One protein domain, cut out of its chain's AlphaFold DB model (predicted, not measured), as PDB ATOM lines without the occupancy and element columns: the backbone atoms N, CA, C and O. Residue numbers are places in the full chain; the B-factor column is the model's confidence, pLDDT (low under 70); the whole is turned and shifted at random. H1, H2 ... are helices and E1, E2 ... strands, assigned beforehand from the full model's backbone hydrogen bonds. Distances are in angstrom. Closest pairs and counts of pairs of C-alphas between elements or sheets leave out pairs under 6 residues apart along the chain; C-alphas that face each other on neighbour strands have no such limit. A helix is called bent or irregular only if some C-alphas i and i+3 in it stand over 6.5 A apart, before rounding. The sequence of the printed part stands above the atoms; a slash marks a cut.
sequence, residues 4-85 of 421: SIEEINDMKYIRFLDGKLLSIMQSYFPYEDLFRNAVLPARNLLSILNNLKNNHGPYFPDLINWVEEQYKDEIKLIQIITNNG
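Overview. This is residues 4 to 85 of the 421 residues of the protein "ATPase_AAA_core domain-containing protein" of Rhizophagus irregularis (strain DAOM 181602 / DAOM 197198 / MUCL 43194) (UniProt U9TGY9). A small antiparallel sheet, E1 E2 E3, has the helices H1, H2 and H3 round it; beyond H3 the helices H4 and H5 fold back on each other as a hairpin, and H6 leads away from the body; residues 76 to 85, of which 76 to 83 belong to H6, stick out. The printed part has 82 residues, with six named helices and three named strands in the order E1 E2 H1 H2 E3 H3 H4 H5 H6, of mixed class. The whole is compact, with a radius of gyration of the C-alphas of 13.2 A, and spans 39 by 32 by 22 A.

Arrangement. Start at E1, residues 4 to 8, in an antiparallel hairpin with E2, residues 11 to 16; N 6 and O 13 are within hydrogen-bond range at 2.9 A. E3, residues 39 to 41, is the other antiparallel neighbour of E2, with N 14 and O 40 2.8 A apart. H1, residues 19 to 28, only grazes the sheet with residues 22 to 26. H2, residues 32 to 37, touches H1 only at the corner, and only just, with 3 pairs of C-alphas within 8 A, the closest Gln 26 and Leu 34 at 6.7 A. H3, residues 42 to 47, is on the sheet over none of its strands, at a height over the sheet of 5.2 A. H4, residues 49 to 56, and H5, residues 61 to 70, form a helical hairpin; their closest C-alphas are Lys 53 and Ile 64, 6.9 A apart. H6, residues 72 to 83, touches no helix. Every O i to N i+4 pair is within range in H1, H2, H4, H5 and H6; H3 has 0 of 2, but 3 of 3 O i to N i+3 pairs.

Along the chain. Find C-alpha 4 at (51.953, 78.482, 85.314), where E1 begins; E2 is 16.2 A long. H6 runs 16.5 A to C-alpha 83 at (39.050, 82.397, 116.312).

Size, cuts and confidence. The farthest C-alphas, Gly 19 and Asn 84, are 40.2 A apart. The printed part has no cut, and its links are tight. Mean pLDDT of the printed part is 77.5; 16 residues are under 70, among them 30 to 33.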
ATOM      1  N   SER A   4      52.405  79.859  85.539       84.69
ATOM      2  CA  SER A   4      51.953  78.482  85.314       84.69
ATOM      3  C   SER A   4      51.918  77.711  86.632       84.69
ATOM      4  O   SER A   4      52.665  78.023  87.557       84.69
ATOM      5  N   ILE A   5      51.035  76.716  86.726       84.00
ATOM      6  CA  ILE A   5      50.910  75.856  87.905       84.00
ATOM      7  C   ILE A   5      51.473  74.484  87.554       84.00
ATOM      8  O   ILE A   5      51.079  73.886  86.555       84.00
ATOM      9  N   GLU A   6      52.387  74.003  88.383       85.44
ATOM     10  CA  GLU A   6      52.989  72.676  88.295       85.44
ATOM     11  C   GLU A   6      52.599  71.895  89.550       85.44
ATOM     12  O   GLU A   6      52.570  72.450  90.645       85.44
ATOM     13  N   GLU A   7      52.267  70.615  89.417       81.88
ATOM     14  CA  GLU A   7      51.922  69.758  90.552       81.88
ATOM     15  C   GLU A   7      52.995  68.679  90.684       81.88
ATOM     16  O   GLU A   7      53.237  67.909  89.754       81.88
ATOM     17  N   ILE A   8      53.696  68.676  91.817       76.25
ATOM     18  CA  ILE A   8      54.822  67.781  92.097       76.25
ATOM     19  C   ILE A   8      54.579  67.176  93.479       76.25
ATOM     20  O   ILE A   8      54.521  67.907  94.463       76.25
ATOM     21  N   ASN A   9      54.454  65.848  93.567       67.88
ATOM     22  CA  ASN A   9      54.234  65.120  94.829       67.88
ATOM     23  C   ASN A   9      53.042  65.656  95.654       67.88
ATOM     24  O   ASN A   9      53.199  65.954  96.838       67.88
ATOM     25  N   ASP A  10      51.878  65.833  95.020       70.88
ATOM     26  CA  ASP A  10      50.649  66.390  95.623       70.88
ATOM     27  C   ASP A  10      50.787  67.827  96.175       70.88
ATOM     28  O   ASP A  10      49.912  68.330  96.884       70.88
ATOM     29  N   MET A  11      51.876  68.521  95.833       69.12
ATOM     30  CA  MET A  11      52.100  69.930  96.142       69.12
ATOM     31  C   MET A  11      52.035  70.747  94.854       69.12
ATOM     32  O   MET A  11      52.735  70.475  93.878       69.12
ATOM     33  N   LYS A  12      51.198  71.785  94.862       82.25
ATOM     34  CA  LYS A  12      51.105  72.741  93.757       82.25
ATOM     35  C   LYS A  12      52.178  73.812  93.910       82.25
ATOM     36  O   LYS A  12      52.306  74.432  94.967       82.25
ATOM     37  N   TYR A  13      52.896  74.063  92.834       83.31
ATOM     38  CA  TYR A  13      53.903  75.095  92.684       83.31
ATOM     39  C   TYR A  13      53.444  76.088  91.625       83.31
ATOM     40  O   TYR A  13      52.823  75.717  90.632       83.31
ATOM     41  N   ILE A  14      53.751  77.359  91.836       85.62
ATOM     42  CA  ILE A  14      53.504  78.422  90.873       85.62
ATOM     43  C   ILE A  14      54.850  78.848  90.321       85.62
ATOM     44  O   ILE A  14      55.726  79.274  91.073       85.62
ATOM     45  N   ARG A  15      54.997  78.731  89.004       84.56
ATOM     46  CA  ARG A  15      56.112  79.297  88.257       84.56
ATOM     47  C   ARG A  15      55.690  80.653  87.713       84.56
ATOM     48  O   ARG A  15      54.705  80.755  86.982       84.56
ATOM     49  N   PHE A  16      56.431  81.693  88.056       85.06
ATOM     50  CA  PHE A  16      56.168  83.045  87.580       85.06
ATOM     51  C   PHE A  16      56.846  83.251  86.226       85.06
ATOM     52  O   PHE A  16      58.050  83.058  86.085       85.06
ATOM     53  N   LEU A  17      56.051  83.609  85.217       82.69
ATOM     54  CA  LEU A  17      56.511  83.810  83.836       82.69
ATOM     55  C   LEU A  17      56.669  85.299  83.505       82.69
ATOM     56  O   LEU A  17      57.415  85.661  82.599       82.69
ATOM     57  N   ASP A  18      55.965  86.157  84.239       83.62
ATOM     58  CA  ASP A  18      56.052  87.607  84.126       83.62
ATOM     59  C   ASP A  18      57.107  88.173  85.088       83.62
ATOM     60  O   ASP A  18      57.070  87.921  86.293       83.62
ATOM     61  N   GLY A  19      58.040  88.971  84.560       79.75
ATOM     62  CA  GLY A  19      59.146  89.531  85.342       79.75
ATOM     63  C   GLY A  19      58.707  90.527  86.420       79.75
ATOM     64  O   GLY A  19      59.371  90.638  87.447       79.75
ATOM     65  N   LYS A  20      57.574  91.220  86.225       80.75
ATOM     66  CA  LYS A  20      57.021  92.158  87.213       80.75
ATOM     67  C   LYS A  20      56.325  91.413  88.352       80.75
ATOM     68  O   LYS A  20      56.479  91.784  89.509       80.75
ATOM     69  N   LEU A  21      55.575  90.357  88.047       79.69
ATOM     70  CA  LEU A  21      55.009  89.470  89.060       79.69
ATOM     71  C   LEU A  21      56.118  88.771  89.850       79.69
ATOM     72  O   LEU A  21      56.047  88.722  91.072       79.69
ATOM     73  N   LEU A  22      57.157  88.285  89.168       81.44
ATOM     74  CA  LEU A  22      58.300  87.647  89.813       81.44
ATOM     75  C   LEU A  22      59.025  88.605  90.764       81.44
ATOM     76  O   LEU A  22      59.290  88.212  91.895       81.44
ATOM     77  N   SER A  23      59.296  89.851  90.361       77.94
ATOM     78  CA  SER A  23      59.959  90.819  91.246       77.94
ATOM     79  C   SER A  23      59.115  91.166  92.476       77.94
ATOM     80  O   SER A  23      59.648  91.271  93.576       77.94
ATOM     81  N   ILE A  24      57.790  91.260  92.316       77.00
ATOM     82  CA  ILE A  24      56.853  91.440  93.433       77.00
ATOM     83  C   ILE A  24      56.874  90.217  94.360       77.00
ATOM     84  O   ILE A  24      56.904  90.353  95.577       77.00
ATOM     85  N   MET A  25      56.887  88.999  93.820       80.00
ATOM     86  CA  MET A  25      56.964  87.787  94.647       80.00
ATOM     87  C   MET A  25      58.308  87.683  95.365       80.00
ATOM     88  O   MET A  25      58.345  87.319  96.535       80.00
ATOM     89  N   GLN A  26      59.399  88.049  94.697       78.38
ATOM     90  CA  GLN A  26      60.740  88.115  95.277       78.38
ATOM     91  C   GLN A  26      60.831  89.154  96.396       78.38
ATOM     92  O   GLN A  26      61.550  88.924  97.363       78.38
ATOM     93  N   SER A  27      60.060  90.249  96.327       69.75
ATOM     94  CA  SER A  27      59.956  91.189  97.450       69.75
ATOM     95  C   SER A  27      59.148  90.648  98.627       69.75
ATOM     96  O   SER A  27      59.233  91.216  99.700       69.75
ATOM     97  N   TYR A  28      58.358  89.584  98.452       67.62
ATOM     98  CA  TYR A  28      57.600  88.954  99.540       67.62
ATOM     99  C   TYR A  28      58.256  87.679 100.081       67.62
ATOM    100  O   TYR A  28      57.995  87.302 101.221       67.62
ATOM    101  N   PHE A  29      59.081  86.996  99.286       70.81
ATOM    102  CA  PHE A  29      59.654  85.705  99.649       70.81
ATOM    103  C   PHE A  29      61.146  85.625  99.290       70.81
ATOM    104  O   PHE A  29      61.477  85.450  98.113       70.81
ATOM    105  N   PRO A  30      62.062  85.638 100.272       65.56
ATOM    106  CA  PRO A  30      63.500  85.496 100.048       65.56
ATOM    107  C   PRO A  30      63.929  84.032  99.803       65.56
ATOM    108  O   PRO A  30      64.972  83.593 100.273       65.56
ATOM    109  N   TYR A  31      63.132  83.237  99.079       68.31
ATOM    110  CA  TYR A  31      63.471  81.838  98.789       68.31
ATOM    111  C   TYR A  31      64.491  81.737  97.665       68.31
ATOM    112  O   TYR A  31      64.188  82.142  96.545       68.31
ATOM    113  N   GLU A  32      65.638  81.092  97.899       62.06
ATOM    114  CA  GLU A  32      66.634  80.856  96.843       62.06
ATOM    115  C   GLU A  32      66.019  80.268  95.563       62.06
ATOM    116  O   GLU A  32      66.350  80.710  94.465       62.06
ATOM    117  N   ASP A  33      65.071  79.336  95.685       60.31
ATOM    118  CA  ASP A  33      64.380  78.739  94.538       60.31
ATOM    119  C   ASP A  33      63.473  79.719  93.782       60.31
ATOM    120  O   ASP A  33      63.325  79.608  92.562       60.31
ATOM    121  N   LEU A  34      62.914  80.726  94.452       72.81
ATOM    122  CA  LEU A  34      62.172  81.790  93.780       72.81
ATOM    123  C   LEU A  34      63.115  82.716  93.000       72.81
ATOM    124  O   LEU A  34      62.773  83.167  91.907       72.81
ATOM    125  N   PHE A  35      64.320  82.966  93.515       71.50
ATOM    126  CA  PHE A  35      65.333  83.767  92.819       71.50
ATOM    127  C   PHE A  35      66.003  83.007  91.673       71.50
ATOM    128  O   PHE A  35      66.278  83.598  90.630       71.50
ATOM    129  N   ARG A  36      66.246  81.702  91.837       74.06
ATOM    130  CA  ARG A  36      66.937  80.871  90.840       74.06
ATOM    131  C   ARG A  36      66.000  80.308  89.778       74.06
ATOM    132  O   ARG A  36      66.355  80.296  88.604       74.06
ATOM    133  N   ASN A  37      64.817  79.848  90.181       77.44
ATOM    134  CA  ASN A  37      63.920  79.072  89.322       77.44
ATOM    135  C   ASN A  37      62.576  79.764  89.056       77.44
ATOM    136  O   ASN A  37      61.802  79.260  88.241       77.44
ATOM    137  N   ALA A  38      62.302  80.905  89.700       82.62
ATOM    138  CA  ALA A  38      61.018  81.605  89.634       82.62
ATOM    139  C   ALA A  38      59.828  80.738  90.085       82.62
ATOM    140  O   ALA A  38      58.717  80.900  89.580       82.62
ATOM    141  N   VAL A  39      60.055  79.812  91.025       80.75
ATOM    142  CA  VAL A  39      59.039  78.875  91.525       80.75
ATOM    143  C   VAL A  39      58.767  79.107  93.013       80.75
ATOM    144  O   VAL A  39      59.694  79.291  93.797       80.75
ATOM    145  N   LEU A  40      57.493  79.060  93.408       80.81
ATOM    146  CA  LEU A  40      57.037  79.144  94.797       80.81
ATOM    147  C   LEU A  40      55.967  78.076  95.074       80.81
ATOM    148  O   LEU A  40      55.074  77.900  94.243       80.81
ATOM    149  N   PRO A  41      55.969  77.395  96.234       79.19
ATOM    150  CA  PRO A  41      54.824  76.592  96.653       79.19
ATOM    151  C   PRO A  41      53.557  77.457  96.699       79.19
ATOM    152  O   PRO A  41      53.517  78.474  97.389       79.19
ATOM    153  N   ALA A  42      52.501  77.051  95.993       80.00
ATOM    154  CA  ALA A  42      51.279  77.843  95.832       80.00
ATOM    155  C   ALA A  42      50.639  78.224  97.177       80.00
ATOM    156  O   ALA A  42      50.103  79.318  97.342       80.00
ATOM    157  N   ARG A  43      50.773  77.338  98.167       72.81
ATOM    158  CA  ARG A  43      50.273  77.526  99.531       72.81
ATOM    159  C   ARG A  43      50.907  78.720 100.239       72.81
ATOM    160  O   ARG A  43      50.247  79.361 101.053       72.81
ATOM    161  N   ASN A  44      52.154  79.053  99.912       72.25
ATOM    162  CA  ASN A  44      52.842  80.178 100.529       72.25
ATOM    163  C   ASN A  44      52.172  81.496 100.151       72.25
ATOM    164  O   ASN A  44      52.213  82.419 100.950       72.25
ATOM    165  N   LEU A  45      51.452  81.589  99.027       77.00
ATOM    166  CA  LEU A  45      50.706  82.802  98.671       77.00
ATOM    167  C   LEU A  45      49.595  83.160  99.666       77.00
ATOM    168  O   LEU A  45      49.207  84.323  99.731       77.00
ATOM    169  N   LEU A  46      49.122  82.214 100.485       70.62
ATOM    170  CA  LEU A  46      48.158  82.503 101.551       70.62
ATOM    171  C   LEU A  46      48.694  83.511 102.573       70.62
ATOM    172  O   LEU A  46      47.912  84.261 103.149       70.62
ATOM    173  N   SER A  47      50.016  83.541 102.768       64.38
ATOM    174  CA  SER A  47      50.702  84.458 103.684       64.38
ATOM    175  C   SER A  47      50.533  85.924 103.306       64.38
ATOM    176  O   SER A  47      50.372  86.786 104.162       64.38
ATOM    177  N   ILE A  48      50.523  86.190 102.007       68.44
ATOM    178  CA  ILE A  48      50.473  87.531 101.447       68.44
ATOM    179  C   ILE A  48      49.157  87.795 100.737       68.44
ATOM    180  O   ILE A  48      49.023  88.841 100.122       68.44
ATOM    181  N   LEU A  49      48.174  86.892 100.796       75.06
ATOM    182  CA  LEU A  49      46.940  86.993 100.014       75.06
ATOM    183  C   LEU A  49      46.217  88.328 100.242       75.06
ATOM    184  O   LEU A  49      45.803  88.973  99.282       75.06
ATOM    185  N   ASN A  50      46.126  88.786 101.493       68.94
ATOM    186  CA  ASN A  50      45.549  90.095 101.812       68.94
ATOM    187  C   ASN A  50      46.394  91.246 101.245       68.94
ATOM    188  O   ASN A  50      45.845  92.204 100.710       68.94
ATOM    189  N   ASN A  51      47.721  91.132 101.280       67.06
ATOM    190  CA  ASN A  51      48.626  92.141 100.724       67.06
ATOM    191  C   ASN A  51      48.559  92.159  99.192       67.06
ATOM    192  O   ASN A  51      48.546  93.224  98.586       67.06
ATOM    193  N   LEU A  52      48.448  90.991  98.555       72.00
ATOM    194  CA  LEU A  52      48.247  90.856  97.119       72.00
ATOM    195  C   LEU A  52      46.931  91.490  96.702       72.00
ATOM    196  O   LEU A  52      46.936  92.258  95.750       72.00
ATOM    197  N   LYS A  53      45.841  91.251  97.438       73.00
ATOM    198  CA  LYS A  53      44.555  91.928  97.216       73.00
ATOM    199  C   LYS A  53      44.676  93.442  97.337       73.00
ATOM    200  O   LYS A  53      44.236  94.155  96.440       73.00
ATOM    201  N   ASN A  54      45.290  93.918  98.416       67.38
ATOM    202  CA  ASN A  54      45.306  95.336  98.759       67.38
ATOM    203  C   ASN A  54      46.280  96.150  97.890       67.38
ATOM    204  O   ASN A  54      45.922  97.223  97.416       67.38
ATOM    205  N   ASN A  55      47.485  95.631  97.639       68.56
ATOM    206  CA  ASN A  55      48.573  96.373  96.988       68.56
ATOM    207  C   ASN A  55      48.715  96.042  95.497       68.56
ATOM    208  O   ASN A  55      49.220  96.851  94.718       68.56
ATOM    209  N   HIS A  56      48.290  94.843  95.084       70.25
ATOM    210  CA  HIS A  56      48.511  94.335  93.727       70.25
ATOM    211  C   HIS A  56      47.253  93.762  93.061       70.25
ATOM    212  O   HIS A  56      47.333  93.253  91.940       70.25
ATOM    213  N   GLY A  57      46.088  93.902  93.704       64.44
ATOM    214  CA  GLY A  57      44.800  93.375  93.256       64.44
ATOM    215  C   GLY A  57      44.443  93.742  91.817       64.44
ATOM    216  O   GLY A  57      44.072  92.850  91.054       64.44
ATOM    217  N   PRO A  58      44.635  95.007  91.392       69.94
ATOM    218  CA  PRO A  58      44.366  95.418  90.015       69.94
ATOM    219  C   PRO A  58      45.275  94.759  88.969       69.94
ATOM    220  O   PRO A  58      44.905  94.693  87.801       69.94
ATOM    221  N   TYR A  59      46.469  94.299  89.357       71.81
ATOM    222  CA  TYR A  59      47.473  93.778  88.425       71.81
ATOM    223  C   TYR A  59      47.390  92.259  88.240       71.81
ATOM    224  O   TYR A  59      47.762  91.766  87.175       71.81
ATOM    225  N   PHE A  60      46.903  91.519  89.244       78.12
ATOM    226  CA  PHE A  60      46.870  90.048  89.222       78.12
ATOM    227  C   PHE A  60      45.559  89.438  89.765       78.12
ATOM    228  O   PHE A  60      45.611  88.538  90.609       78.12
ATOM    229  N   PRO A  61      44.377  89.874  89.286       80.69
ATOM    230  CA  PRO A  61      43.090  89.398  89.802       80.69
ATOM    231  C   PRO A  61      42.897  87.887  89.608       80.69
ATOM    232  O   PRO A  61      42.394  87.210  90.501       80.69
ATOM    233  N   ASP A  62      43.371  87.334  88.489       83.19
ATOM    234  CA  ASP A  62      43.233  85.907  88.175       83.19
ATOM    235  C   ASP A  62      44.019  85.015  89.142       83.19
ATOM    236  O   ASP A  62      43.558  83.939  89.515       83.19
ATOM    237  N   LEU A  63      45.212  85.456  89.561       81.50
ATOM    238  CA  LEU A  63      46.033  84.726  90.530       81.50
ATOM    239  C   LEU A  63      45.372  84.737  91.911       81.50
ATOM    240  O   LEU A  63      45.317  83.708  92.577       81.50
ATOM    241  N   ILE A  64      44.849  85.892  92.324       82.44
ATOM    242  CA  ILE A  64      44.186  86.067  93.619       82.44
ATOM    243  C   ILE A  64      42.926  85.203  93.696       82.44
ATOM    244  O   ILE A  64      42.790  84.416  94.632       82.44
ATOM    245  N   ASN A  65      42.058  85.284  92.684       85.00
ATOM    246  CA  ASN A  65      40.843  84.476  92.608       85.00
ATOM    247  C   ASN A  65      41.166  82.980  92.632       85.00
ATOM    248  O   ASN A  65      40.522  82.219  93.351       85.00
ATOM    249  N   TRP A  66      42.204  82.564  91.900       86.62
ATOM    250  CA  TRP A  66      42.639  81.173  91.909       86.62
ATOM    251  C   TRP A  66      43.092  80.726  93.306       86.62
ATOM    252  O   TRP A  66      42.608  79.707  93.792       86.62
ATOM    253  N   VAL A  67      43.958  81.486  93.990       83.12
ATOM    254  CA  VAL A  67      44.413  81.137  95.353       83.12
ATOM    255  C   VAL A  67      43.224  81.040  96.316       83.12
ATOM    256  O   VAL A  67      43.141  80.092  97.098       83.12
ATOM    257  N   GLU A  68      42.277  81.976  96.244       82.88
ATOM    258  CA  GLU A  68      41.075  81.964  97.083       82.88
ATOM    259  C   GLU A  68      40.190  80.745  96.860       82.88
ATOM    260  O   GLU A  68      39.725  80.145  97.827       82.88
ATOM    261  N   GLU A  69      39.942  80.380  95.604       85.94
ATOM    262  CA  GLU A  69      39.114  79.222  95.280       85.94
ATOM    263  C   GLU A  69      39.794  77.917  95.681       85.94
ATOM    264  O   GLU A  69      39.150  77.054  96.277       85.94
ATOM    265  N   GLN A  70      41.094  77.784  95.407       84.06
ATOM    266  CA  GLN A  70      41.837  76.562  95.709       84.06
ATOM    267  C   GLN A  70      41.931  76.286  97.207       84.06
ATOM    268  O   GLN A  70      41.810  75.138  97.631       84.06
ATOM    269  N   TYR A  71      42.139  77.325  98.013       81.56
ATOM    270  CA  TYR A  71      42.367  77.184  99.449       81.56
ATOM    271  C   TYR A  71      41.161  77.603 100.291       81.56
ATOM    272  O   TYR A  71      41.287  77.763 101.501       81.56
ATOM    273  N   LYS A  72      39.975  77.758  99.690       83.25
ATOM    274  CA  LYS A  72      38.762  78.256 100.358       83.25
ATOM    275  C   LYS A  72      38.437  77.528 101.663       83.25
ATOM    276  O   LYS A  72      38.143  78.166 102.674       83.25
ATOM    277  N   ASP A  73      38.470  76.200 101.641       81.75
ATOM    278  CA  ASP A  73      38.142  75.386 102.815       81.75
ATOM    279  C   ASP A  73      39.262  75.417 103.858       81.75
ATOM    280  O   ASP A  73      38.997  75.443 105.059       81.75
ATOM    281  N   GLU A  74      40.512  75.513 103.410       76.69
ATOM    282  CA  GLU A  74      41.664  75.658 104.293       76.69
ATOM    283  C   GLU A  74      41.666  77.026 104.992       76.69
ATOM    284  O   GLU A  74      41.842  77.090 106.203       76.69
ATOM    285  N   ILE A  75      41.358  78.109 104.272       77.06
ATOM    286  CA  ILE A  75      41.188  79.457 104.833       77.06
ATOM    287  C   ILE A  75      40.099  79.448 105.910       77.06
ATOM    288  O   ILE A  75      40.313  79.981 106.998       77.06
ATOM    289  N   LYS A  76      38.952  78.802 105.655       83.12
ATOM    290  CA  LYS A  76      37.887  78.664 106.662       83.12
ATOM    291  C   LYS A  76      38.360  77.910 107.900       83.12
ATOM    292  O   LYS A  76      38.074  78.339 109.015       83.12
ATOM    293  N   LEU A  77      39.072  76.796 107.727       81.69
ATOM    294  CA  LEU A  77      39.616  76.032 108.852       81.69
ATOM    295  C   LEU A  77      40.608  76.865 109.662       81.69
ATOM    296  O   LEU A  77      40.527  76.879 110.889       81.69
ATOM    297  N   ILE A  78      41.495  77.602 108.994       79.38
ATOM    298  CA  ILE A  78      42.455  78.480 109.663       79.38
ATOM    299  C   ILE A  78      41.720  79.572 110.440       79.38
ATOM    300  O   ILE A  78      42.014  79.766 111.612       79.38
ATOM    301  N   GLN A  79      40.704  80.211 109.854       81.50
ATOM    302  CA  GLN A  79      39.872  81.194 110.556       81.50
ATOM    303  C   GLN A  79      39.204  80.606 111.805       81.50
ATOM    304  O   GLN A  79      39.219  81.238 112.856       81.50
ATOM    305  N   ILE A  80      38.662  79.386 111.730       83.94
ATOM    306  CA  ILE A  80      38.056  78.707 112.887       83.94
ATOM    307  C   ILE A  80      39.100  78.460 113.987       83.94
ATOM    308  O   ILE A  80      38.833  78.713 115.161       83.94
ATOM    309  N   ILE A  81      40.287  77.972 113.623       83.38
ATOM    310  CA  ILE A  81      41.374  77.683 114.569       83.38
ATOM    311  C   ILE A  81      41.867  78.979 115.236       83.38
ATOM    312  O   ILE A  81      41.972  79.030 116.466       83.38
ATOM    313  N   THR A  82      42.073  80.037 114.447       83.50
ATOM    314  CA  THR A  82      42.492  81.366 114.913       83.50
ATOM    315  C   THR A  82      41.443  82.003 115.822       83.50
ATOM    316  O   THR A  82      41.792  82.505 116.889       83.50
ATOM    317  N   ASN A  83      40.153  81.903 115.479       84.94
ATOM    318  CA  ASN A  83      39.050  82.397 116.312       84.94
ATOM    319  C   ASN A  83      38.955  81.665 117.660       84.94
ATOM    320  O   ASN A  83      38.536  82.251 118.654       84.94
ATOM    321  N   ASN A  84      39.389  80.403 117.716       87.94
ATOM    322  CA  ASN A  84      39.509  79.644 118.962       87.94
ATOM    323  C   ASN A  84      40.813  79.939 119.735       87.94
ATOM    324  O   ASN A  84      41.068  79.317 120.767       87.94
ATOM    325  N   GLY A  85      41.645  80.876 119.265       88.62
ATOM    326  CA  GLY A  85      42.862  81.330 119.941       88.62
ATOM    327  C   GLY A  85      44.110  80.482 119.674       88.62
ATOM    328  O   GLY A  85      45.089  80.593 120.421       88.62
TER     329      GLY A  85